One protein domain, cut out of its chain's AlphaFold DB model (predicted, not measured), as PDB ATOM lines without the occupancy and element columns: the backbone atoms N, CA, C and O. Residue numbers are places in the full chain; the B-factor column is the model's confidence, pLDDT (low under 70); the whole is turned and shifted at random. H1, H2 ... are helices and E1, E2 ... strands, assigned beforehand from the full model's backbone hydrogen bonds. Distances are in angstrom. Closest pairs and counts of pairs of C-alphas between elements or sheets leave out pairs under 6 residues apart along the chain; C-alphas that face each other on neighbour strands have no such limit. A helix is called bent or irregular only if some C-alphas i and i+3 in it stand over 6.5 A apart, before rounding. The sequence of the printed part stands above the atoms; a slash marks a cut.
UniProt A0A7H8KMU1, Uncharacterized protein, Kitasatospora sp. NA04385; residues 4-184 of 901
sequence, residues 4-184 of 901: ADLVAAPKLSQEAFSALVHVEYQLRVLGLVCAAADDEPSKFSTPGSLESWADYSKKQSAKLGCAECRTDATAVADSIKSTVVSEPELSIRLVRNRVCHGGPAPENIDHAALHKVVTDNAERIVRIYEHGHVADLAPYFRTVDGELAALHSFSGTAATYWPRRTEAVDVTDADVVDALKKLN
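This is residues 4 to 184 of the 901 residues of an uncharacterized protein of Kitasatospora sp. NA04385 (UniProt A0A7H8KMU1). A curled sheet, E3 to E6, packs over residues 25 to 36 of H2, a helix in a bundle of four, H2, H3, H4 and H6; the small hairpin E1 and E2 and helix H5 sit at the other end of the bundle. The four-residue H1 packs on H6, and H7 grazes the sheet. The printed part has 181 residues with seven named helices and six named strands, in the order H1 H2 H3 H4 E1 E2 H5 H6 E3 E4 E5 E6 H7. The larger sheet, E3 E4 E5 E6, is antiparallel, and the class is mixed, helices and strands. The whole is compact, with a radius of gyration of the C-alphas of 16.2 A and spans of 50 by 35 by 26 A.

E3, residues 141 to 144, E4, 147 to 154, E5, 159 to 163, and E6, 169 to 171, form a strongly twisted meander, each strand the antiparallel neighbour of the one before. Within hydrogen-bond range are N 144 and O 147, N 152 and O 160, and N 171 and O 159, each at 2.8 A. H2, residues 16 to 36, is on this sheet, two layers with a helix on one face, at a height over the sheet of 10.2 A; its closest C-alphas to E4 are those of Val 29 and Ala 150, 6.4 A. H2 is the hub, touching five helices. H6, residues 111 to 130, touches it at a shallow tilt of 17 degrees, the same way, closest at the C-alphas of Val 23 and Val 118, 6.0 A. H3, residues 50 to 61, and H4, residues 67 to 81, are a helical hairpin at a shallow tilt of 9 degrees, closest at the C-alphas of Ala 54 and Ala 77, 4.4 A. H3 touches H2, closest at the C-alphas of Gly 31 and Ser 57, 4.4 A, but H3 and H6 are apart. H5, residues 92 to 100, touches residues 17 to 21 of H2 at a steep tilt of 65 degrees, closest at the C-alphas of Leu 20 and Arg 96, 5.8 A. E1, residues 83 to 86, and E2, residues 89 to 91, are an antiparallel hairpin with N 90 and O 85 at 2.9 A. H1, residues 4 to 7, touches H6, closest at the C-alphas of Val 7 and Ala 122, 5.1 A. H7, residues 174 to 182, only grazes the larger sheet and touches no helix. Every O i to N i+4 pair is within hydrogen-bond range in H3, H5, H6 and H7, against 16 of 17 in H2 and 9 of 11 in H4; H1 is too short for one.

H1 begins at C-alpha 4 (-54.392, 28.054, 30.920), and H7 ends at C-alpha 182 (-42.273, 14.229, 51.468). From first to last C-alpha H2 measures 30.4 A, H6 28.5 A, H4 22.1 A and E4 19.2 A. H4 is only just irregular, with C-alphas 77 and 80 6.6 A apart.

The two C-alphas farthest apart, those of Glu 87 and Ala 174, are 51.4 A apart. The printed part has no cut. The long link is H2 to H3, residues 37 to 49. Mean pLDDT of the printed part is 87.3; residues 12 to 14, 41 to 48, 102 to 103, 155 and 184 are under 70.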
ATOM      1  N   ALA A   4     -54.150  27.602  32.290       93.25
ATOM      2  CA  ALA A   4     -54.392  28.054  30.920       93.25
ATOM      3  C   ALA A   4     -53.318  29.025  30.409       93.25
ATOM      4  O   ALA A   4     -52.883  28.908  29.264       93.25
ATOM      5  N   ASP A   5     -52.819  29.929  31.256       89.88
ATOM      6  CA  ASP A   5     -51.723  30.827  30.879       89.88
ATOM      7  C   ASP A   5     -50.414  30.058  30.642       89.88
ATOM      8  O   ASP A   5     -49.637  30.418  29.749       89.88
ATOM      9  N   LEU A   6     -50.195  28.997  31.428       91.19
ATOM     10  CA  LEU A   6     -48.992  28.166  31.436       91.19
ATOM     11  C   LEU A   6     -48.872  27.293  30.181       91.19
ATOM     12  O   LEU A   6     -47.790  27.189  29.611       91.19
ATOM     13  N   VAL A   7     -49.982  26.700  29.733       94.19
ATOM     14  CA  VAL A   7     -50.000  25.769  28.588       94.19
ATOM     15  C   VAL A   7     -50.432  26.402  27.273       94.19
ATOM     16  O   VAL A   7     -50.399  25.724  26.249       94.19
ATOM     17  N   ALA A   8     -50.873  27.662  27.276       91.69
ATOM     18  CA  ALA A   8     -51.365  28.307  26.064       91.69
ATOM     19  C   ALA A   8     -50.320  28.272  24.937       91.69
ATOM     20  O   ALA A   8     -49.130  28.496  25.157       91.69
ATOM     21  N   ALA A   9     -50.784  28.044  23.709       84.44
ATOM     22  CA  ALA A   9     -49.904  27.923  22.557       84.44
ATOM     23  C   ALA A   9     -49.056  29.198  22.342       84.44
ATOM     24  O   ALA A   9     -49.525  30.319  22.600       84.44
ATOM     25  N   PRO A  10     -47.799  29.066  21.880       82.50
ATOM     26  CA  PRO A  10     -47.026  30.198  21.390       82.50
ATOM     27  C   PRO A  10     -47.742  30.876  20.210       82.50
ATOM     28  O   PRO A  10     -48.558  30.264  19.512       82.50
ATOM     29  N   LYS A  11     -47.450  32.163  19.979       81.50
ATOM     30  CA  LYS A  11     -47.980  32.879  18.805       81.50
ATOM     31  C   LYS A  11     -47.517  32.157  17.533       81.50
ATOM     32  O   LYS A  11     -46.348  31.801  17.444       81.50
ATOM     33  N   LEU A  12     -48.406  32.024  16.542       69.19
ATOM     34  CA  LEU A  12     -48.135  31.373  15.244       69.19
ATOM     35  C   LEU A  12     -46.886  31.909  14.516       69.19
ATOM     36  O   LEU A  12     -46.329  31.221  13.675       69.19
ATOM     37  N   SER A  13     -46.443  33.125  14.841       58.16
ATOM     38  CA  SER A  13     -45.252  33.762  14.276       58.16
ATOM     39  C   SER A  13     -43.918  33.325  14.909       58.16
ATOM     40  O   SER A  13     -42.901  33.944  14.612       58.16
ATOM     41  N   GLN A  14     -43.900  32.359  15.835       65.94
ATOM     42  CA  GLN A  14     -42.669  31.852  16.462       65.94
ATOM     43  C   GLN A  14     -42.086  30.644  15.706       65.94
ATOM     44  O   GLN A  14     -42.814  29.878  15.080       65.94
ATOM     45  N   GLU A  15     -40.763  30.480  15.782       75.56
ATOM     46  CA  GLU A  15     -40.004  29.406  15.125       75.56
ATOM     47  C   GLU A  15     -40.498  27.999  15.522       75.56
ATOM     48  O   GLU A  15     -40.888  27.771  16.671       75.56
ATOM     49  N   ALA A  16     -40.433  27.029  14.594       80.88
ATOM     50  CA  ALA A  16     -40.831  25.628  14.831       80.88
ATOM     51  C   ALA A  16     -40.185  25.024  16.084       80.88
ATOM     52  O   ALA A  16     -40.817  24.244  16.795       80.88
ATOM     53  N   PHE A  17     -38.943  25.416  16.374       83.00
ATOM     54  CA  PHE A  17     -38.221  24.995  17.567       83.00
ATOM     55  C   PHE A  17     -38.984  25.321  18.857       83.00
ATOM     56  O   PHE A  17     -39.182  24.440  19.693       83.00
ATOM     57  N   SER A  18     -39.502  26.545  18.983       82.62
ATOM     58  CA  SER A  18     -40.281  26.971  20.148       82.62
ATOM     59  C   SER A  18     -41.539  26.127  20.326       82.62
ATOM     60  O   SER A  18     -41.863  25.746  21.447       82.62
ATOM     61  N   ALA A  19     -42.229  25.779  19.236       87.25
ATOM     62  CA  ALA A  19     -43.408  24.918  19.294       87.25
ATOM     63  C   ALA A  19     -43.057  23.472  19.699       87.25
ATOM     64  O   ALA A  19     -43.752  22.898  20.534       87.25
ATOM     65  N   LEU A  20     -41.953  22.911  19.188       88.00
ATOM     66  CA  LEU A  20     -41.463  21.576  19.566       88.00
ATOM     67  C   LEU A  20     -41.086  21.496  21.053       88.00
ATOM     68  O   LEU A  20     -41.476  20.549  21.736       88.00
ATOM     69  N   VAL A  21     -40.371  22.500  21.571       86.06
ATOM     70  CA  VAL A  21     -40.028  22.602  23.001       86.06
ATOM     71  C   VAL A  21     -41.292  22.778  23.849       86.06
ATOM     72  O   VAL A  21     -41.402  22.219  24.942       86.06
ATOM     73  N   HIS A  22     -42.290  23.500  23.335       90.25
ATOM     74  CA  HIS A  22     -43.532  23.722  24.064       90.25
ATOM     75  C   HIS A  22     -44.390  22.455  24.209       90.25
ATOM     76  O   HIS A  22     -45.044  22.302  25.238       90.25
ATOM     77  N   VAL A  23     -44.344  21.510  23.260       92.56
ATOM     78  CA  VAL A  23     -45.004  20.195  23.422       92.56
ATOM     79  C   VAL A  23     -44.443  19.449  24.638       92.56
ATOM     80  O   VAL A  23     -45.204  18.895  25.431       92.56
ATOM     81  N   GLU A  24     -43.121  19.465  24.833       90.00
ATOM     82  CA  GLU A  24     -42.491  18.864  26.017       90.00
ATOM     83  C   GLU A  24     -42.935  19.558  27.305       90.00
ATOM     84  O   GLU A  24     -43.275  18.904  28.293       90.00
ATOM     85  N   TYR A  25     -42.977  20.889  27.279       91.62
ATOM     86  CA  TYR A  25     -43.439  21.681  28.408       91.62
ATOM     87  C   TYR A  25     -44.899  21.364  28.779       91.62
ATOM     88  O   TYR A  25     -45.211  21.174  29.952       91.62
ATOM     89  N   GLN A  26     -45.789  21.224  27.795       95.06
ATOM     90  CA  GLN A  26     -47.188  20.843  28.014       95.06
ATOM     91  C   GLN A  26     -47.329  19.435  28.598       95.06
ATOM     92  O   GLN A  26     -48.127  19.232  29.511       95.06
ATOM     93  N   LEU A  27     -46.529  18.470  28.135       93.62
ATOM     94  CA  LEU A  27     -46.509  17.119  28.710       93.62
ATOM     95  C   LEU A  27     -46.012  17.114  30.155       93.62
ATOM     96  O   LEU A  27     -46.541  16.375  30.983       93.62
ATOM     97  N   ARG A  28     -45.039  17.970  30.480       92.88
ATOM     98  CA  ARG A  28     -44.600  18.189  31.861       92.88
ATOM     99  C   ARG A  28     -45.729  18.731  32.725       92.88
ATOM    100  O   ARG A  28     -46.002  18.167  33.780       92.88
ATOM    101  N   VAL A  29     -46.398  19.793  32.276       95.06
ATOM    102  CA  VAL A  29     -47.536  20.372  33.004       95.06
ATOM    103  C   VAL A  29     -48.640  19.331  33.194       95.06
ATOM    104  O   VAL A  29     -49.125  19.178  34.309       95.06
ATOM    105  N   LEU A  30     -48.987  18.563  32.156       95.75
ATOM    106  CA  LEU A  30     -49.965  17.479  32.260       95.75
ATOM    107  C   LEU A  30     -49.554  16.438  33.307       95.75
ATOM    108  O   LEU A  30     -50.350  16.110  34.181       95.75
ATOM    109  N   GLY A  31     -48.319  15.937  33.237       92.25
ATOM    110  CA  GLY A  31     -47.814  14.943  34.179       92.25
ATOM    111  C   GLY A  31     -47.878  15.431  35.627       92.25
ATOM    112  O   GLY A  31     -48.295  14.679  36.504       92.25
ATOM    113  N   LEU A  32     -47.530  16.699  35.866       93.00
ATOM    114  CA  LEU A  32     -47.609  17.340  37.182       93.00
ATOM    115  C   LEU A  32     -49.057  17.545  37.652       93.00
ATOM    116  O   LEU A  32     -49.347  17.293  38.815       93.00
ATOM    117  N   VAL A  33     -49.977  17.939  36.764       94.12
ATOM    118  CA  VAL A  33     -51.417  18.039  37.078       94.12
ATOM    119  C   VAL A  33     -51.983  16.665  37.446       94.12
ATOM    120  O   VAL A  33     -52.680  16.539  38.446       94.12
ATOM    121  N   CYS A  34     -51.653  15.615  36.689       92.38
ATOM    122  CA  CYS A  34     -52.084  14.254  37.010       92.38
ATOM    123  C   CYS A  34     -51.468  13.737  38.319       92.38
ATOM    124  O   CYS A  34     -52.131  13.008  39.047       92.38
ATOM    125  N   ALA A  35     -50.222  14.109  38.626       88.94
ATOM    126  CA  ALA A  35     -49.571  13.760  39.888       88.94
ATOM    127  C   ALA A  35     -50.172  14.506  41.090       88.94
ATOM    128  O   ALA A  35     -50.202  13.960  42.187       88.94
ATOM    129  N   ALA A  36     -50.660  15.733  40.890       90.56
ATOM    130  CA  ALA A  36     -51.337  16.522  41.918       90.56
ATOM    131  C   ALA A  36     -52.772  16.039  42.212       90.56
ATOM    132  O   ALA A  36     -53.325  16.369  43.254       90.56
ATOM    133  N   ALA A  37     -53.372  15.250  41.314       89.38
ATOM    134  CA  ALA A  37     -54.691  14.635  41.507       89.38
ATOM    135  C   ALA A  37     -54.657  13.365  42.384       89.38
ATOM    136  O   ALA A  37     -55.668  12.683  42.531       89.38
ATOM    137  N   ASP A  38     -53.484  12.997  42.897       85.50
ATOM    138  CA  ASP A  38     -53.243  11.776  43.656       85.50
ATOM    139  C   ASP A  38     -53.335  12.037  45.165       85.50
ATOM    140  O   ASP A  38     -52.537  12.805  45.704       85.50
ATOM    141  N   ASP A  39     -54.265  11.372  45.854       75.00
ATOM    142  CA  ASP A  39     -54.420  11.488  47.315       75.00
ATOM    143  C   ASP A  39     -53.234  10.863  48.085       75.00
ATOM    144  O   ASP A  39     -52.951  11.242  49.224       75.00
ATOM    145  N   GLU A  40     -52.507   9.923  47.465       74.75
ATOM    146  CA  GLU A  40     -51.296   9.308  48.016       74.75
ATOM    147  C   GLU A  40     -50.091   9.603  47.118       74.75
ATOM    148  O   GLU A  40     -49.941   8.942  46.098       74.75
ATOM    149  N   PRO A  41     -49.176  10.518  47.486       61.88
ATOM    150  CA  PRO A  41     -48.048  10.910  46.646       61.88
ATOM    151  C   PRO A  41     -47.278   9.739  46.027       61.88
ATOM    152  O   PRO A  41     -46.414   9.126  46.663       61.88
ATOM    153  N   SER A  42     -47.545   9.422  44.758       60.09
ATOM    154  CA  SER A  42     -46.712   8.439  44.073       60.09
ATOM    155  C   SER A  42     -45.289   8.952  43.886       60.09
ATOM    156  O   SER A  42     -45.073  10.138  43.648       60.09
ATOM    157  N   LYS A  43     -44.315   8.033  43.941       64.00
ATOM    158  CA  LYS A  43     -42.901   8.329  43.673       64.00
ATOM    159  C   LYS A  43     -42.774   9.118  42.370       64.00
ATOM    160  O   LYS A  43     -43.028   8.585  41.285       64.00
ATOM    161  N   PHE A  44     -42.385  10.379  42.493       60.41
ATOM    162  CA  PHE A  44     -42.163  11.265  41.366       60.41
ATOM    163  C   PHE A  44     -40.699  11.156  40.917       60.41
ATOM    164  O   PHE A  44     -39.773  11.242  41.721       60.41
ATOM    165  N   SER A  45     -40.478  10.974  39.620       62.56
ATOM    166  CA  SER A  45     -39.165  11.103  38.981       62.56
ATOM    167  C   SER A  45     -39.337  12.081  37.836       62.56
ATOM    168  O   SER A  45     -40.240  11.852  37.038       62.56
ATOM    169  N   THR A  46     -38.511  13.123  37.732       62.16
ATOM    170  CA  THR A  46     -38.520  14.043  36.585       62.16
ATOM    171  C   THR A  46     -38.163  13.264  35.318       62.16
ATOM    172  O   THR A  46     -36.992  12.919  35.131       62.16
ATOM    173  N   PRO A  47     -39.128  12.929  34.448       60.53
ATOM    174  CA  PRO A  47     -38.858  12.124  33.272       60.53
ATOM    175  C   PRO A  47     -38.028  12.970  32.291       60.53
ATOM    176  O   PRO A  47     -38.498  13.967  31.763       60.53
ATOM    177  N   GLY A  48     -36.755  12.637  32.079       62.66
ATOM    178  CA  GLY A  48     -35.816  13.487  31.324       62.66
ATOM    179  C   GLY A  48     -36.008  13.512  29.800       62.66
ATOM    180  O   GLY A  48     -35.157  14.044  29.095       62.66
ATOM    181  N   SER A  49     -37.068  12.897  29.268       77.44
ATOM    182  CA  SER A  49     -37.345  12.848  27.828       77.44
ATOM    183  C   SER A  49     -38.832  13.021  27.531       77.44
ATOM    184  O   SER A  49     -39.682  12.751  28.381       77.44
ATOM    185  N   LEU A  50     -39.141  13.422  26.295       81.62
ATOM    186  CA  LEU A  50     -40.507  13.584  25.793       81.62
ATOM    187  C   LEU A  50     -41.348  12.302  25.959       81.62
ATOM    188  O   LEU A  50     -42.498  12.353  26.386       81.62
ATOM    189  N   GLU A  51     -40.757  11.143  25.665       82.38
ATOM    190  CA  GLU A  51     -41.402   9.828  25.800       82.38
ATOM    191  C   GLU A  51     -41.648   9.473  27.257       82.38
ATOM    192  O   GLU A  51     -42.738   9.044  27.619       82.38
ATOM    193  N   SER A  52     -40.655   9.721  28.109       79.81
ATOM    194  CA  SER A  52     -40.788   9.462  29.536       79.81
ATOM    195  C   SER A  52     -41.880  10.342  30.154       79.81
ATOM    196  O   SER A  52     -42.611   9.869  31.016       79.81
ATOM    197  N   TRP A  53     -42.043  11.591  29.697       87.62
ATOM    198  CA  TRP A  53     -43.156  12.451  30.114       87.62
ATOM    199  C   TRP A  53     -44.509  11.955  29.604       87.62
ATOM    200  O   TRP A  53     -45.489  12.009  30.348       87.62
ATOM    201  N   ALA A  54     -44.581  11.453  28.372       90.00
ATOM    202  CA  ALA A  54     -45.800  10.863  27.827       90.00
ATOM    203  C   ALA A  54     -46.210   9.593  28.595       90.00
ATOM    204  O   ALA A  54     -47.365   9.470  29.009       90.00
ATOM    205  N   ASP A  55     -45.272   8.683  28.855       86.56
ATOM    206  CA  ASP A  55     -45.515   7.455  29.619       86.56
ATOM    207  C   ASP A  55     -45.868   7.757  31.075       86.56
ATOM    208  O   ASP A  55     -46.799   7.172  31.634       86.56
ATOM    209  N   TYR A  56     -45.172   8.723  31.681       86.94
ATOM    210  CA  TYR A  56     -45.494   9.210  33.014       86.94
ATOM    211  C   TYR A  56     -46.915   9.781  33.059       86.94
ATOM    212  O   TYR A  56     -47.707   9.365  33.902       86.94
ATOM    213  N   SER A  57     -47.281  10.648  32.112       91.00
ATOM    214  CA  SER A  57     -48.624  11.237  32.032       91.00
ATOM    215  C   SER A  57     -49.708  10.172  31.855       91.00
ATOM    216  O   SER A  57     -50.731  10.236  32.527       91.00
ATOM    217  N   LYS A  58     -49.480   9.142  31.029       91.81
ATOM    218  CA  LYS A  58     -50.409   8.005  30.872       91.81
ATOM    219  C   LYS A  58     -50.559   7.182  32.143       91.81
ATOM    220  O   LYS A  58     -51.655   6.748  32.477       91.81
ATOM    221  N   LYS A  59     -49.457   6.951  32.856       89.38
ATOM    222  CA  LYS A  59     -49.481   6.209  34.117       89.38
ATOM    223  C   LYS A  59     -50.216   6.991  35.203       89.38
ATOM    224  O   LYS A  59     -51.010   6.411  35.938       89.38
ATOM    225  N   GLN A  60     -49.950   8.291  35.307       89.00
ATOM    226  CA  GLN A  60     -50.570   9.152  36.311       89.00
ATOM    227  C   GLN A  60     -52.022   9.487  35.974       89.00
ATOM    228  O   GLN A  60     -52.829   9.639  36.886       89.00
ATOM    229  N   SER A  61     -52.399   9.541  34.694       93.06
ATOM    230  CA  SER A  61     -53.779   9.842  34.309       93.06
ATOM    231  C   SER A  61     -54.775   8.829  34.869       93.06
ATOM    232  O   SER A  61     -55.899   9.211  35.162       93.06
ATOM    233  N   ALA A  62     -54.370   7.578  35.126       90.44
ATOM    234  CA  ALA A  62     -55.205   6.561  35.770       90.44
ATOM    235  C   ALA A  62     -55.826   7.014  37.108       90.44
ATOM    236  O   ALA A  62     -56.846   6.466  37.519       90.44
ATOM    237  N   LYS A  63     -55.230   8.020  37.755       88.31
ATOM    238  CA  LYS A  63     -55.655   8.589  39.039       88.31
ATOM    239  C   LYS A  63     -56.715   9.668  38.908       88.31
ATOM    240  O   LYS A  63     -57.405   9.971  39.870       88.31
ATOM    241  N   LEU A  64     -56.891  10.212  37.707       92.25
ATOM    242  CA  LEU A  64     -57.995  11.113  37.421       92.25
ATOM    243  C   LEU A  64     -59.301  10.331  37.589       92.25
ATOM    244  O   LEU A  64     -59.521   9.321  36.912       92.25
ATOM    245  N   GLY A  65     -60.191  10.814  38.457       88.75
ATOM    246  CA  GLY A  65     -61.467  10.154  38.751       88.75
ATOM    247  C   GLY A  65     -62.410  10.076  37.543       88.75
ATOM    248  O   GLY A  65     -63.293   9.220  37.493       88.75
ATOM    249  N   CYS A  66     -62.194  10.908  36.519       93.44
ATOM    250  CA  CYS A  66     -63.051  11.005  35.339       93.44
ATOM    251  C   CYS A  66     -62.476  10.299  34.098       93.44
ATOM    252  O   CYS A  66     -61.334  10.532  33.700       93.44
ATOM    253  N   ALA A  67     -63.302   9.485  33.430       95.81
ATOM    254  CA  ALA A  67     -62.940   8.787  32.193       95.81
ATOM    255  C   ALA A  67     -62.619   9.731  31.019       95.81
ATOM    256  O   ALA A  67     -61.728   9.439  30.220       95.81
ATOM    257  N   GLU A  68     -63.309  10.868  30.933       96.50
ATOM    258  CA  GLU A  68     -63.060  11.887  29.910       96.50
ATOM    259  C   GLU A  68     -61.669  12.507  30.087       96.50
ATOM    260  O   GLU A  68     -60.879  12.529  29.146       96.50
ATOM    261  N   CYS A  69     -61.294  12.869  31.319       96.81
ATOM    262  CA  CYS A  69     -59.965  13.409  31.616       96.81
ATOM    263  C   CYS A  69     -58.841  12.389  31.390       96.81
ATOM    264  O   CYS A  69     -57.761  12.761  30.938       96.81
ATOM    265  N   ARG A  70     -59.087  11.094  31.638       97.12
ATOM    266  CA  ARG A  70     -58.136  10.022  31.281       97.12
ATOM    267  C   ARG A  70     -57.914   9.923  29.776       97.12
ATOM    268  O   ARG A  70     -56.784   9.720  29.325       97.12
ATOM    269  N   THR A  71     -58.989  10.077  29.012       97.31
ATOM    270  CA  THR A  71     -58.950  10.059  27.548       97.31
ATOM    271  C   THR A  71     -58.189  11.271  27.019       97.31
ATOM    272  O   THR A  71     -57.252  11.101  26.242       97.31
ATOM    273  N   ASP A  72     -58.509  12.470  27.513       97.44
ATOM    274  CA  ASP A  72     -57.815  13.708  27.147       97.44
ATOM    275  C   ASP A  72     -56.318  13.637  27.499       97.44
ATOM    276  O   ASP A  72     -55.479  13.942  26.652       97.44
ATOM    277  N   ALA A  73     -55.952  13.142  28.688       96.44
ATOM    278  CA  ALA A  73     -54.552  12.992  29.095       96.44
ATOM    279  C   ALA A  73     -53.781  12.009  28.197       96.44
ATOM    280  O   ALA A  73     -52.642  12.266  27.805       96.44
ATOM    281  N   THR A  74     -54.411  10.889  27.830       96.50
ATOM    282  CA  THR A  74     -53.816   9.903  26.915       96.50
ATOM    283  C   THR A  74     -53.630  10.497  25.522       96.50
ATOM    284  O   THR A  74     -52.575  10.324  24.917       96.50
ATOM    285  N   ALA A  75     -54.611  11.262  25.040       97.06
ATOM    286  CA  ALA A  75     -54.552  11.904  23.735       97.06
ATOM    287  C   ALA A  75     -53.457  12.983  23.658       97.06
ATOM    288  O   ALA A  75     -52.794  13.106  22.629       97.06
ATOM    289  N   VAL A  76     -53.218  13.732  24.742       97.38
ATOM    290  CA  VAL A  76     -52.066  14.647  24.846       97.38
ATOM    291  C   VAL A  76     -50.750  13.868  24.842       97.38
ATOM    292  O   VAL A  76     -49.841  14.208  24.087       97.38
ATOM    293  N   ALA A  77     -50.644  12.785  25.615       95.81
ATOM    294  CA  ALA A  77     -49.439  11.954  25.662       95.81
ATOM    295  C   ALA A  77     -49.109  11.283  24.315       95.81
ATOM    296  O   ALA A  77     -47.944  11.199  23.935       95.81
ATOM    297  N   ASP A  78     -50.115  10.823  23.569       96.81
ATOM    298  CA  ASP A  78     -49.926  10.225  22.243       96.81
ATOM    299  C   ASP A  78     -49.671  11.253  21.131       96.81
ATOM    300  O   ASP A  78     -49.190  10.873  20.062       96.81
ATOM    301  N   SER A  79     -49.889  12.549  21.385       97.19
ATOM    302  CA  SER A  79     -49.665  13.608  20.393       97.19
ATOM    303  C   SER A  79     -48.217  13.697  19.893       97.19
ATOM    304  O   SER A  79     -47.983  14.166  18.783       97.19
ATOM    305  N   ILE A  80     -47.240  13.169  20.645       95.94
ATOM    306  CA  ILE A  80     -45.824  13.115  20.239       95.94
ATOM    307  C   ILE A  80     -45.583  12.235  19.005       95.94
ATOM    308  O   ILE A  80     -44.533  12.337  18.369       95.94
ATOM    309  N   LYS A  81     -46.542  11.355  18.687       95.81
ATOM    310  CA  LYS A  81     -46.529  10.471  17.517       95.81
ATOM    311  C   LYS A  81     -47.121  11.134  16.274       95.81
ATOM    312  O   LYS A  81     -47.014  10.554  15.203       95.81
ATOM    313  N   SER A  82     -47.730  12.315  16.401       96.44
ATOM    314  CA  SER A  82     -48.289  13.040  15.262       96.44
ATOM    315  C   SER A  82     -47.195  13.364  14.250       96.44
ATOM    316  O   SER A  82     -46.148  13.909  14.612       96.44
ATOM    317  N   THR A  83     -47.448  13.019  12.993       96.00
ATOM    318  CA  THR A  83     -46.579  13.324  11.858       96.00
ATOM    319  C   THR A  83     -46.584  14.827  11.591       96.00
ATOM    320  O   THR A  83     -47.646  15.436  11.470       96.00
ATOM    321  N   VAL A  84     -45.393  15.423  11.524       95.19
ATOM    322  CA  VAL A  84     -45.195  16.852  11.209       95.19
ATOM    323  C   VAL A  84     -44.219  17.068  10.055       95.19
ATOM    324  O   VAL A  84     -43.967  18.203   9.681       95.19
ATOM    325  N   VAL A  85     -43.676  15.996   9.480       92.88
ATOM    326  CA  VAL A  85     -42.932  16.006   8.216       92.88
ATOM    327  C   VAL A  85     -43.407  14.802   7.422       92.88
ATOM    328  O   VAL A  85     -43.421  13.702   7.966       92.88
ATOM    329  N   SER A  86     -43.814  15.001   6.173       89.00
ATOM    330  CA  SER A  86     -44.409  13.931   5.360       89.00
ATOM    331  C   SER A  86     -43.363  13.075   4.642       89.00
ATOM    332  O   SER A  86     -43.596  11.891   4.423       89.00
ATOM    333  N   GLU A  87     -42.212  13.654   4.279       85.94
ATOM    334  CA  GLU A  87     -41.176  12.987   3.477       85.94
ATOM    335  C   GLU A  87     -39.756  13.373   3.955       85.94
ATOM    336  O   GLU A  87     -39.333  14.515   3.741       85.94
ATOM    337  N   PRO A  88     -39.010  12.456   4.611       84.50
ATOM    338  CA  PRO A  88     -39.501  11.195   5.183       84.50
ATOM    339  C   PRO A  88     -40.548  11.453   6.277       84.50
ATOM    340  O   PRO A  88     -40.560  12.523   6.883       84.50
ATOM    341  N   GLU A  89     -41.410  10.471   6.548       90.69
ATOM    342  CA  GLU A  89     -42.433  10.608   7.584       90.69
ATOM    343  C   GLU A  89     -41.780  10.729   8.975       90.69
ATOM    344  O   GLU A  89     -41.261   9.752   9.520       90.69
ATOM    345  N   LEU A  90     -41.774  11.932   9.558       92.19
ATOM    346  CA  LEU A  90     -41.217  12.182  10.890       92.19
ATOM    347  C   LEU A  90     -42.295  12.705  11.840       92.19
ATOM    348  O   LEU A  90     -42.977  13.702  11.588       92.19
ATOM    349  N   SER A  91     -42.396  12.044  12.992       96.19
ATOM    350  CA  SER A  91     -43.238  12.479  14.106       96.19
ATOM    351  C   SER A  91     -42.604  13.628  14.896       96.19
ATOM    352  O   SER A  91     -41.386  13.824  14.859       96.19
ATOM    353  N   ILE A  92     -43.416  14.341  15.686       94.56
ATOM    354  CA  ILE A  92     -42.956  15.391  16.616       94.56
ATOM    355  C   ILE A  92     -41.781  14.906  17.473       94.56
ATOM    356  O   ILE A  92     -40.798  15.628  17.635       94.56
ATOM    357  N   ARG A  93     -41.844  13.665  17.970       93.00
ATOM    358  CA  ARG A  93     -40.761  13.013  18.723       93.00
ATOM    359  C   ARG A  93     -39.435  13.011  17.957       93.00
ATOM    360  O   ARG A  93     -38.415  13.438  18.497       93.00
ATOM    361  N   LEU A  94     -39.438  12.513  16.719       89.25
ATOM    362  CA  LEU A  94     -38.224  12.373  15.908       89.25
ATOM    363  C   LEU A  94     -37.653  13.740  15.521       89.25
ATOM    364  O   LEU A  94     -36.450  13.962  15.655       89.25
ATOM    365  N   VAL A  95     -38.520  14.669  15.110       87.81
ATOM    366  CA  VAL A  95     -38.115  16.031  14.739       87.81
ATOM    367  C   VAL A  95     -37.538  16.773  15.945       87.81
ATOM    368  O   VAL A  95     -36.444  17.326  15.850       87.81
ATOM    369  N   ARG A  96     -38.206  16.734  17.105       89.19
ATOM    370  CA  ARG A  96     -37.712  17.366  18.337       89.19
ATOM    371  C   ARG A  96     -36.350  16.815  18.736       89.19
ATOM    372  O   ARG A  96     -35.464  17.604  19.041       89.19
ATOM    373  N   ASN A  97     -36.172  15.492  18.741       81.56
ATOM    374  CA  ASN A  97     -34.898  14.881  19.128       81.56
ATOM    375  C   ASN A  97     -33.780  15.282  18.163       81.56
ATOM    376  O   ASN A  97     -32.717  15.696  18.613       81.56
ATOM    377  N   ARG A  98     -34.035  15.262  16.851       81.94
ATOM    378  CA  ARG A  98     -33.066  15.733  15.854       81.94
ATOM    379  C   ARG A  98     -32.636  17.179  16.118       81.94
ATOM    380  O   ARG A  98     -31.440  17.443  16.166       81.94
ATOM    381  N   VAL A  99     -33.587  18.093  16.329       76.88
ATOM    382  CA  VAL A  99     -33.297  19.529  16.486       76.88
ATOM    383  C   VAL A  99     -32.668  19.859  17.844       76.88
ATOM    384  O   VAL A  99     -31.662  20.557  17.906       76.88
ATOM    385  N   CYS A 100     -33.210  19.330  18.946       71.94
ATOM    386  CA  CYS A 100     -32.705  19.619  20.296       71.94
ATOM    387  C   CYS A 100     -31.323  19.005  20.570       71.94
ATOM    388  O   CYS A 100     -30.653  19.421  21.511       71.94
ATOM    389  N   HIS A 101     -30.887  18.037  19.759       70.44
ATOM    390  CA  HIS A 101     -29.547  17.451  19.822       70.44
ATOM    391  C   HIS A 101     -28.581  18.043  18.778       70.44
ATOM    392  O   HIS A 101     -27.570  17.428  18.454       70.44
ATOM    393  N   GLY A 102     -28.872  19.246  18.267       61.03
ATOM    394  CA  GLY A 102     -27.972  20.004  17.390       61.03
ATOM    395  C   GLY A 102     -28.012  19.598  15.915       61.03
ATOM    396  O   GLY A 102     -27.215  20.100  15.125       61.03
ATOM    397  N   GLY A 103     -28.926  18.708  15.521       63.72
ATOM    398  CA  GLY A 103     -29.190  18.410  14.118       63.72
ATOM    399  C   GLY A 103     -29.981  19.533  13.434       63.72
ATOM    400  O   GLY A 103     -30.726  20.260  14.096       63.72
ATOM    401  N   PRO A 104     -29.874  19.678  12.099       75.25
ATOM    402  CA  PRO A 104     -30.637  20.685  11.370       75.25
ATOM    403  C   PRO A 104     -32.137  20.377  11.443       75.25
ATOM    404  O   PRO A 104     -32.547  19.212  11.346       75.25
ATOM    405  N   ALA A 105     -32.949  21.426  11.592       79.00
ATOM    406  CA  ALA A 105     -34.396  21.326  11.457       79.00
ATOM    407  C   ALA A 105     -34.755  20.889  10.029       79.00
ATOM    408  O   ALA A 105     -34.201  21.447   9.081       79.00
ATOM    409  N   PRO A 106     -35.649  19.899   9.850       88.88
ATOM    410  CA  PRO A 106     -36.202  19.598   8.536       88.88
ATOM    411  C   PRO A 106     -36.806  20.860   7.905       88.88
ATOM    412  O   PRO A 106     -37.516  21.608   8.574       88.88
ATOM    413  N   GLU A 107     -36.535  21.099   6.623       88.06
ATOM    414  CA  GLU A 107     -37.018  22.296   5.914       88.06
ATOM    415  C   GLU A 107     -38.538  22.267   5.673       88.06
ATOM    416  O   GLU A 107     -39.167  23.300   5.464       88.06
ATOM    417  N   ASN A 108     -39.139  21.081   5.734       92.25
ATOM    418  CA  ASN A 108     -40.529  20.789   5.398       92.25
ATOM    419  C   ASN A 108     -41.396  20.443   6.624       92.25
ATOM    420  O   ASN A 108     -42.293  19.606   6.529       92.25
ATOM    421  N   ILE A 109     -41.138  21.064   7.783       93.81
ATOM    422  CA  ILE A 109     -42.021  20.924   8.952       93.81
ATOM    423  C   ILE A 109     -43.385  21.557   8.641       93.81
ATOM    424  O   ILE A 109     -43.484  22.743   8.330       93.81
ATOM    425  N   ASP A 110     -44.460  20.789   8.804       94.75
ATOM    426  CA  ASP A 110     -45.828  21.294   8.788       94.75
ATOM    427  C   ASP A 110     -46.104  22.084  10.079       94.75
ATOM    428  O   ASP A 110     -46.536  21.562  11.114       94.75
ATOM    429  N   HIS A 111     -45.829  23.387  10.012       92.19
ATOM    430  CA  HIS A 111     -46.052  24.325  11.108       92.19
ATOM    431  C   HIS A 111     -47.520  24.396  11.543       92.19
ATOM    432  O   HIS A 111     -47.788  24.635  12.722       92.19
ATOM    433  N   ALA A 112     -48.470  24.189  10.626       92.19
ATOM    434  CA  ALA A 112     -49.891  24.233  10.944       92.19
ATOM    435  C   ALA A 112     -50.307  22.987  11.734       92.19
ATOM    436  O   ALA A 112     -50.995  23.110  12.750       92.19
ATOM    437  N   ALA A 113     -49.835  21.804  11.327       94.00
ATOM    438  CA  ALA A 113     -50.046  20.564  12.071       94.00
ATOM    439  C   ALA A 113     -49.418  20.629  13.472       94.00
ATOM    440  O   ALA A 113     -50.077  20.297  14.460       94.00
ATOM    441  N   LEU A 114     -48.179  21.121  13.580       94.44
ATOM    442  CA  LEU A 114     -47.499  21.278  14.867       94.44
ATOM    443  C   LEU A 114     -48.222  22.282  15.782       94.44
ATOM    444  O   LEU A 114     -48.444  21.996  16.958       94.44
ATOM    445  N   HIS A 115     -48.633  23.441  15.255       93.62
ATOM    446  CA  HIS A 115     -49.364  24.452  16.028       93.62
ATOM    447  C   HIS A 115     -50.735  23.947  16.491       93.62
ATOM    448  O   HIS A 115     -51.126  24.184  17.638       93.62
ATOM    449  N   LYS A 116     -51.427  23.183  15.639       94.38
ATOM    450  CA  LYS A 116     -52.680  22.515  15.994       94.38
ATOM    451  C   LYS A 116     -52.483  21.545  17.157       94.38
ATOM    452  O   LYS A 116     -53.235  21.622  18.118       94.38
ATOM    453  N   VAL A 117     -51.444  20.705  17.125       96.25
ATOM    454  CA  VAL A 117     -51.139  19.785  18.238       96.25
ATOM    455  C   VAL A 117     -50.919  20.545  19.546       96.25
ATOM    456  O   VAL A 117     -51.486  20.179  20.572       96.25
ATOM    457  N   VAL A 118     -50.135  21.624  19.516       95.12
ATOM    458  CA  VAL A 118     -49.877  22.445  20.707       95.12
ATOM    459  C   VAL A 118     -51.164  23.096  21.231       95.12
ATOM    460  O   VAL A 118     -51.379  23.157  22.442       95.12
ATOM    461  N   THR A 119     -52.039  23.562  20.342       95.12
ATOM    462  CA  THR A 119     -53.323  24.176  20.712       95.12
ATOM    463  C   THR A 119     -54.285  23.145  21.307       95.12
ATOM    464  O   THR A 119     -54.779  23.347  22.416       95.12
ATOM    465  N   ASP A 120     -54.464  22.002  20.641       96.75
ATOM    466  CA  ASP A 120     -55.309  20.896  21.107       96.75
ATOM    467  C   ASP A 120     -54.834  20.378  22.478       96.75
ATOM    468  O   ASP A 120     -55.643  20.078  23.362       96.75
ATOM    469  N   ASN A 121     -53.514  20.300  22.684       97.50
ATOM    470  CA  ASN A 121     -52.929  19.906  23.962       97.50
ATOM    471  C   ASN A 121     -53.239  20.915  25.072       97.50
ATOM    472  O   ASN A 121     -53.620  20.508  26.171       97.50
ATOM    473  N   ALA A 122     -53.114  22.216  24.794       96.50
ATOM    474  CA  ALA A 122     -53.425  23.272  25.753       96.50
ATOM    475  C   ALA A 122     -54.883  23.182  26.228       96.50
ATOM    476  O   ALA A 122     -55.143  23.161  27.431       96.50
ATOM    477  N   GLU A 123     -55.826  23.070  25.290       96.75
ATOM    478  CA  GLU A 123     -57.258  22.973  25.589       96.75
ATOM    479  C   GLU A 123     -57.586  21.743  26.439       96.75
ATOM    480  O   GLU A 123     -58.314  21.843  27.427       96.75
ATOM    481  N   ARG A 124     -57.015  20.583  26.094       97.75
ATOM    482  CA  ARG A 124     -57.193  19.337  26.855       97.75
ATOM    483  C   ARG A 124     -56.655  19.450  28.277       97.75
ATOM    484  O   ARG A 124     -57.341  19.052  29.215       97.75
ATOM    485  N   ILE A 125     -55.457  20.010  28.461       97.12
ATOM    486  CA  ILE A 125     -54.863  20.174  29.797       97.12
ATOM    487  C   ILE A 125     -55.705  21.124  30.655       97.12
ATOM    488  O   ILE A 125     -55.949  20.835  31.827       97.12
ATOM    489  N   VAL A 126     -56.200  22.222  30.073       96.75
ATOM    490  CA  VAL A 126     -57.096  23.158  30.768       96.75
ATOM    491  C   VAL A 126     -58.392  22.470  31.182       96.75
ATOM    492  O   VAL A 126     -58.757  22.560  32.351       96.75
ATOM    493  N   ARG A 127     -59.033  21.704  30.287       96.06
ATOM    494  CA  ARG A 127     -60.240  20.933  30.632       96.06
ATOM    495  C   ARG A 127     -59.999  19.941  31.765       96.06
ATOM    496  O   ARG A 127     -60.833  19.836  32.658       96.06
ATOM    497  N   ILE A 128     -58.872  19.223  31.751       95.62
ATOM    498  CA  ILE A 128     -58.512  18.290  32.832       95.62
ATOM    499  C   ILE A 128     -58.424  19.027  34.171       95.62
ATOM    500  O   ILE A 128     -58.958  18.541  35.167       95.62
ATOM    501  N   TYR A 129     -57.782  20.196  34.192       95.38
ATOM    502  CA  TYR A 129     -57.651  21.006  35.398       95.38
ATOM    503  C   TYR A 129     -59.001  21.576  35.876       95.38
ATOM    504  O   TYR A 129     -59.343  21.442  37.049       95.38
ATOM    505  N   GLU A 130     -59.804  22.151  34.976       95.06
ATOM    506  CA  GLU A 130     -61.109  22.757  35.292       95.06
ATOM    507  C   GLU A 130     -62.159  21.744  35.767       95.06
ATOM    508  O   GLU A 130     -63.088  22.108  36.486       95.06
ATOM    509  N   HIS A 131     -61.989  20.462  35.434       94.25
ATOM    510  CA  HIS A 131     -62.833  19.378  35.944       94.25
ATOM    511  C   HIS A 131     -62.629  19.119  37.454       94.25
ATOM    512  O   HIS A 131     -63.378  18.348  38.048       94.25
ATOM    513  N   GLY A 132     -61.640  19.752  38.098       92.81
ATOM    514  CA  GLY A 132     -61.530  19.782  39.559       92.81
ATOM    515  C   GLY A 132     -60.947  18.520  40.197       92.81
ATOM    516  O   GLY A 132     -61.231  18.247  41.359       92.81
ATOM    517  N   HIS A 133     -60.125  17.755  39.468       89.56
ATOM    518  CA  HIS A 133     -59.421  16.580  40.022       89.56
ATOM    519  C   HIS A 133     -58.292  16.945  40.993       89.56
ATOM    520  O   HIS A 133     -57.824  16.086  41.726       89.56
ATOM    521  N   VAL A 134     -57.830  18.197  40.980       88.56
ATOM    522  CA  VAL A 134     -56.687  18.663  41.773       88.56
ATOM    523  C   VAL A 134     -57.172  19.659  42.821       88.56
ATOM    524  O   VAL A 134     -57.649  20.737  42.469       88.56
ATOM    525  N   ALA A 135     -57.048  19.300  44.100       83.12
ATOM    526  CA  ALA A 135     -57.429  20.171  45.215       83.12
ATOM    527  C   ALA A 135     -56.340  21.202  45.558       83.12
ATOM    528  O   ALA A 135     -56.659  22.321  45.959       83.12
ATOM    529  N   ASP A 136     -55.068  20.837  45.373       88.62
ATOM    530  CA  ASP A 136     -53.912  21.706  45.588       88.62
ATOM    531  C   ASP A 136     -52.862  21.476  44.492       88.62
ATOM    532  O   ASP A 136     -52.516  20.344  44.163       88.62
ATOM    533  N   LEU A 137     -52.370  22.567  43.905       90.69
ATOM    534  CA  LEU A 137     -51.308  22.535  42.897       90.69
ATOM    535  C   LEU A 137     -49.910  22.560  43.531       90.69
ATOM    536  O   LEU A 137     -48.925  22.243  42.857       90.69
ATOM    537  N   ALA A 138     -49.797  22.947  44.801       90.94
ATOM    538  CA  ALA A 138     -48.539  22.891  45.522       90.94
ATOM    539  C   ALA A 138     -48.178  21.433  45.879       90.94
ATOM    540  O   ALA A 138     -49.054  20.609  46.130       90.94
ATOM    541  N   PRO A 139     -46.882  21.081  45.920       91.44
ATOM    542  CA  PRO A 139     -45.723  21.910  45.583       91.44
ATOM    543  C   PRO A 139     -45.351  21.884  44.084       91.44
ATOM    544  O   PRO A 139     -44.334  22.456  43.705       91.44
ATOM    545  N   TYR A 140     -46.114  21.222  43.213       92.25
ATOM    546  CA  TYR A 140     -45.752  21.036  41.799       92.25
ATOM    547  C   TYR A 140     -45.793  22.318  40.961       92.25
ATOM    548  O   TYR A 140     -45.078  22.427  39.964       92.25
ATOM    549  N   PHE A 141     -46.598  23.297  41.369       95.00
ATOM    550  CA  PHE A 141     -46.675  24.606  40.732       95.00
ATOM    551  C   PHE A 141     -46.521  25.715  41.764       95.00
ATOM    552  O   PHE A 141     -46.995  25.603  42.895       95.00
ATOM    553  N   ARG A 142     -45.872  26.812  41.367       94.06
ATOM    554  CA  ARG A 142     -45.673  27.985  42.224       94.06
ATOM    555  C   ARG A 142     -45.692  29.264  41.403       94.06
ATOM    556  O   ARG A 142     -45.325  29.259  40.234       94.06
ATOM    557  N   THR A 143     -46.107  30.371  42.013       93.31
ATOM    558  CA  THR A 143     -45.938  31.697  41.414       93.31
ATOM    559  C   THR A 143     -44.518  32.212  41.647       93.31
ATOM    560  O   THR A 143     -44.093  32.346  42.795       93.31
ATOM    561  N   VAL A 144     -43.806  32.514  40.564       89.56
ATOM    562  CA  VAL A 144     -42.467  33.108  40.548       89.56
ATOM    563  C   VAL A 144     -42.550  34.414  39.766       89.56
ATOM    564  O   VAL A 144     -43.040  34.425  38.640       89.56
ATOM    565  N   ASP A 145     -42.158  35.525  40.390       88.38
ATOM    566  CA  ASP A 145     -42.209  36.874  39.801       88.38
ATOM    567  C   ASP A 145     -43.572  37.253  39.187       88.38
ATOM    568  O   ASP A 145     -43.673  37.965  38.191       88.38
ATOM    569  N   GLY A 146     -44.658  36.776  39.806       88.81
ATOM    570  CA  GLY A 146     -46.032  37.030  39.362       88.81
ATOM    571  C   GLY A 146     -46.548  36.084  38.271       88.81
ATOM    572  O   GLY A 146     -47.747  36.112  37.985       88.81
ATOM    573  N   GLU A 147     -45.706  35.199  37.725       90.62
ATOM    574  CA  GLU A 147     -46.102  34.169  36.761       90.62
ATOM    575  C   GLU A 147     -46.224  32.786  37.406       90.62
ATOM    576  O   GLU A 147     -45.468  32.429  38.305       90.62
ATOM    577  N   LEU A 148     -47.191  31.977  36.958       94.44
ATOM    578  CA  LEU A 148     -47.260  30.574  37.371       94.44
ATOM    579  C   LEU A 148     -46.113  29.803  36.703       94.44
ATOM    580  O   LEU A 148     -45.856  29.983  35.516       94.44
ATOM    581  N   ALA A 149     -45.447  28.941  37.461       93.88
ATOM    582  CA  ALA A 149     -44.308  28.156  37.020       93.88
ATOM    583  C   ALA A 149     -44.491  26.687  37.418       93.88
ATOM    584  O   ALA A 149     -44.966  26.385  38.515       93.88
ATOM    585  N   ALA A 150     -44.119  25.779  36.517       94.38
ATOM    586  CA  ALA A 150     -44.162  24.339  36.753       94.38
ATOM    587  C   ALA A 150     -42.829  23.850  37.320       94.38
ATOM    588  O   ALA A 150     -41.770  24.302  36.883       94.38
ATOM    589  N   LEU A 151     -42.867  22.895  38.246       92.25
ATOM    590  CA  LEU A 151     -41.668  22.238  38.751       92.25
ATOM    591  C   LEU A 151     -40.899  21.579  37.595       92.25
ATOM    592  O   LEU A 151     -41.422  20.725  36.878       92.25
ATOM    593  N   HIS A 152     -39.647  21.979  37.412       85.94
ATOM    594  CA  HIS A 152     -38.762  21.445  36.387       85.94
ATOM    595  C   HIS A 152     -37.845  20.359  36.944       85.94
ATOM    596  O   HIS A 152     -37.775  19.267  36.374       85.94
ATOM    597  N   SER A 153     -37.168  20.658  38.051       82.06
ATOM    598  CA  SER A 153     -36.239  19.754  38.722       82.06
ATOM    599  C   SER A 153     -36.229  19.993  40.231       82.06
ATOM    600  O   SER A 153     -36.649  21.042  40.722       82.06
ATOM    601  N   PHE A 154     -35.790  18.987  40.985       80.31
ATOM    602  CA  PHE A 154     -35.662  19.069  42.435       80.31
ATOM    603  C   PHE A 154     -34.406  18.327  42.891       80.31
ATOM    604  O   PHE A 154     -34.286  17.119  42.694       80.31
ATOM    605  N   SER A 155     -33.473  19.046  43.513       67.12
ATOM    606  CA  SER A 155     -32.182  18.503  43.966       67.12
ATOM    607  C   SER A 155     -32.221  17.944  45.394       67.12
ATOM    608  O   SER A 155     -31.260  17.336  45.866       67.12
ATOM    609  N   GLY A 156     -33.328  18.150  46.114       71.31
ATOM    610  CA  GLY A 156     -33.448  17.858  47.544       71.31
ATOM    611  C   GLY A 156     -33.136  19.050  48.453       71.31
ATOM    612  O   GLY A 156     -33.561  19.042  49.610       71.31
ATOM    613  N   THR A 157     -32.430  20.066  47.950       76.50
ATOM    614  CA  THR A 157     -32.127  21.322  48.663       76.50
ATOM    615  C   THR A 157     -32.659  22.560  47.944       76.50
ATOM    616  O   THR A 157     -32.850  23.588  48.585       76.50
ATOM    617  N   ALA A 158     -32.929  22.454  46.644       80.12
ATOM    618  CA  ALA A 158     -33.551  23.487  45.833       80.12
ATOM    619  C   ALA A 158     -34.533  22.853  44.840       80.12
ATOM    620  O   ALA A 158     -34.353  21.709  44.407       80.12
ATOM    621  N   ALA A 159     -35.574  23.602  44.498       84.44
ATOM    622  CA  ALA A 159     -36.568  23.253  43.497       84.44
ATOM    623  C   ALA A 159     -36.514  24.278  42.367       84.44
ATOM    624  O   ALA A 159     -36.748  25.461  42.597       84.44
ATOM    625  N   THR A 160     -36.219  23.832  41.156       88.94
ATOM    626  CA  THR A 160     -36.197  24.697  39.981       88.94
ATOM    627  C   THR A 160     -37.598  24.737  39.387       88.94
ATOM    628  O   THR A 160     -38.135  23.703  38.981       88.94
ATOM    629  N   TYR A 161     -38.200  25.920  39.317       91.81
ATOM    630  CA  TYR A 161     -39.497  26.142  38.678       91.81
ATOM    631  C   TYR A 161     -39.305  26.865  37.356       91.81
ATOM    632  O   TYR A 161     -38.519  27.799  37.267       91.81
ATOM    633  N   TRP A 162     -40.042  26.457  36.331       89.75
ATOM    634  CA  TRP A 162     -39.930  27.039  35.002       89.75
ATOM    635  C   TRP A 162     -41.233  27.744  34.611       89.75
ATOM    636  O   TRP A 162     -42.236  27.069  34.329       89.75
ATOM    637  N   PRO A 163     -41.251  29.089  34.620       89.38
ATOM    638  CA  PRO A 163     -42.341  29.881  34.064       89.38
ATOM    639  C   PRO A 163     -42.439  29.679  32.550       89.38
ATOM    640  O   PRO A 163     -41.493  29.251  31.895       89.38
ATOM    641  N   ARG A 164     -43.585  30.009  31.954       85.62
ATOM    642  CA  ARG A 164     -43.757  29.849  30.501       85.62
ATOM    643  C   ARG A 164     -42.838  30.771  29.691       85.62
ATOM    644  O   ARG A 164     -42.439  30.405  28.587       85.62
ATOM    645  N   ARG A 165     -42.614  32.000  30.168       81.88
ATOM    646  CA  ARG A 165     -42.012  33.085  29.371       81.88
ATOM    647  C   ARG A 165     -40.624  33.505  29.832       81.88
ATOM    648  O   ARG A 165     -39.921  34.144  29.054       81.88
ATOM    649  N   THR A 166     -40.252  33.183  31.062       81.88
ATOM    650  CA  THR A 166     -38.981  33.582  31.669       81.88
ATOM    651  C   THR A 166     -38.104  32.366  31.963       81.88
ATOM    652  O   THR A 166     -38.505  31.216  31.759       81.88
ATOM    653  N   GLU A 167     -36.863  32.630  32.366       81.25
ATOM    654  CA  GLU A 167     -35.896  31.594  32.719       81.25
ATOM    655  C   GLU A 167     -36.349  30.792  33.942       81.25
ATOM    656  O   GLU A 167     -37.176  31.234  34.743       81.25
ATOM    657  N   ALA A 168     -35.811  29.581  34.068       84.44
ATOM    658  CA  ALA A 168     -36.066  28.748  35.225       84.44
ATOM    659  C   ALA A 168     -35.467  29.392  36.487       84.44
ATOM    660  O   ALA A 168     -34.358  29.920  36.459       84.44
ATOM    661  N   VAL A 169     -36.208  29.346  37.591       87.38
ATOM    662  CA  VAL A 169     -35.843  29.987  38.856       87.38
ATOM    663  C   VAL A 169     -35.689  28.934  39.938       87.38
ATOM    664  O   VAL A 169     -36.604  28.147  40.195       87.38
ATOM    665  N   ASP A 170     -34.536  28.953  40.596       87.19
ATOM    666  CA  ASP A 170     -34.253  28.093  41.736       87.19
ATOM    667  C   ASP A 170     -34.887  28.650  43.008       87.19
ATOM    668  O   ASP A 170     -34.638  29.778  43.434       87.19
ATOM    669  N   VAL A 171     -35.707  27.822  43.643       86.19
ATOM    670  CA  VAL A 171     -36.404  28.129  44.884       86.19
ATOM    671  C   VAL A 171     -35.819  27.272  45.999       86.19
ATOM    672  O   VAL A 171     -35.883  26.043  45.969       86.19
ATOM    673  N   THR A 172     -35.265  27.936  47.011       87.50
ATOM    674  CA  THR A 172     -34.672  27.320  48.214       87.50
ATOM    675  C   THR A 172     -35.559  27.460  49.454       87.50
ATOM    676  O   THR A 172     -35.122  27.197  50.571       87.50
ATOM    677  N   ASP A 173     -36.810  27.880  49.260       90.25
ATOM    678  CA  ASP A 173     -37.818  28.010  50.310       90.25
ATOM    679  C   ASP A 173     -38.010  26.678  51.051       90.25
ATOM    680  O   ASP A 173     -38.351  25.659  50.441       90.25
ATOM    681  N   ALA A 174     -37.780  26.700  52.365       87.75
ATOM    682  CA  ALA A 174     -37.782  25.516  53.212       87.75
ATOM    683  C   ALA A 174     -39.122  24.768  53.170       87.75
ATOM    684  O   ALA A 174     -39.117  23.539  53.110       87.75
ATOM    685  N   ASP A 175     -40.249  25.482  53.113       90.56
ATOM    686  CA  ASP A 175     -41.578  24.864  53.127       90.56
ATOM    687  C   ASP A 175     -41.842  24.092  51.829       90.56
ATOM    688  O   ASP A 175     -42.375  22.980  51.843       90.56
ATOM    689  N   VAL A 176     -41.399  24.640  50.694       88.19
ATOM    690  CA  VAL A 176     -41.506  23.978  49.386       88.19
ATOM    691  C   VAL A 176     -40.548  22.805  49.275       88.19
ATOM    692  O   VAL A 176     -40.937  21.730  48.820       88.19
ATOM    693  N   VAL A 177     -39.307  22.981  49.724       84.94
ATOM    694  CA  VAL A 177     -38.311  21.911  49.727       84.94
ATOM    695  C   VAL A 177     -38.774  20.752  50.615       84.94
ATOM    696  O   VAL A 177     -38.663  19.595  50.211       84.94
ATOM    697  N   ASP A 178     -39.340  21.025  51.789       86.94
ATOM    698  CA  ASP A 178     -39.835  19.987  52.693       86.94
ATOM    699  C   ASP A 178     -41.128  19.335  52.192       86.94
ATOM    700  O   ASP A 178     -41.295  18.121  52.349       86.94
ATOM    701  N   ALA A 179     -42.013  20.085  51.526       87.31
ATOM    702  CA  ALA A 179     -43.160  19.517  50.822       87.31
ATOM    703  C   ALA A 179     -42.710  18.554  49.711       87.31
ATOM    704  O   ALA A 179     -43.191  17.426  49.654       87.31
ATOM    705  N   LEU A 180     -41.727  18.941  48.890       84.94
ATOM    706  CA  LEU A 180     -41.177  18.095  47.826       84.94
ATOM    707  C   LEU A 180     -40.425  16.873  48.374       84.94
ATOM    708  O   LEU A 180     -40.576  15.776  47.841       84.94
ATOM    709  N   LYS A 181     -39.675  16.996  49.478       80.06
ATOM    710  CA  LYS A 181     -39.026  15.839  50.134       80.06
ATOM    711  C   LYS A 181     -40.032  14.769  50.556       80.06
ATOM    712  O   LYS A 181     -39.744  13.583  50.404       80.06
ATOM    713  N   LYS A 182     -41.208  15.166  51.060       83.00
ATOM    714  CA  LYS A 182     -42.273  14.229  51.468       83.00
ATOM    715  C   LYS A 182     -42.832  13.417  50.296       83.00
ATOM    716  O   LYS A 182     -43.328  12.318  50.518       83.00
ATOM    717  N   LEU A 183     -42.696  13.912  49.064       78.00
ATOM    718  CA  LEU A 183     -43.130  13.226  47.843       78.00
ATOM    719  C   LEU A 183     -42.121  12.159  47.354       78.00
ATOM    720  O   LEU A 183     -42.325  11.568  46.296       78.00
ATOM    721  N   ASN A 184     -41.041  11.892  48.109       63.12
ATOM    722  CA  ASN A 184     -40.016  10.887  47.786       63.12
ATOM    723  C   ASN A 184     -39.505  10.999  46.338       63.12
ATOM    724  O   ASN A 184     -39.484  10.009  45.601       63.12
TER     725      ASN A 184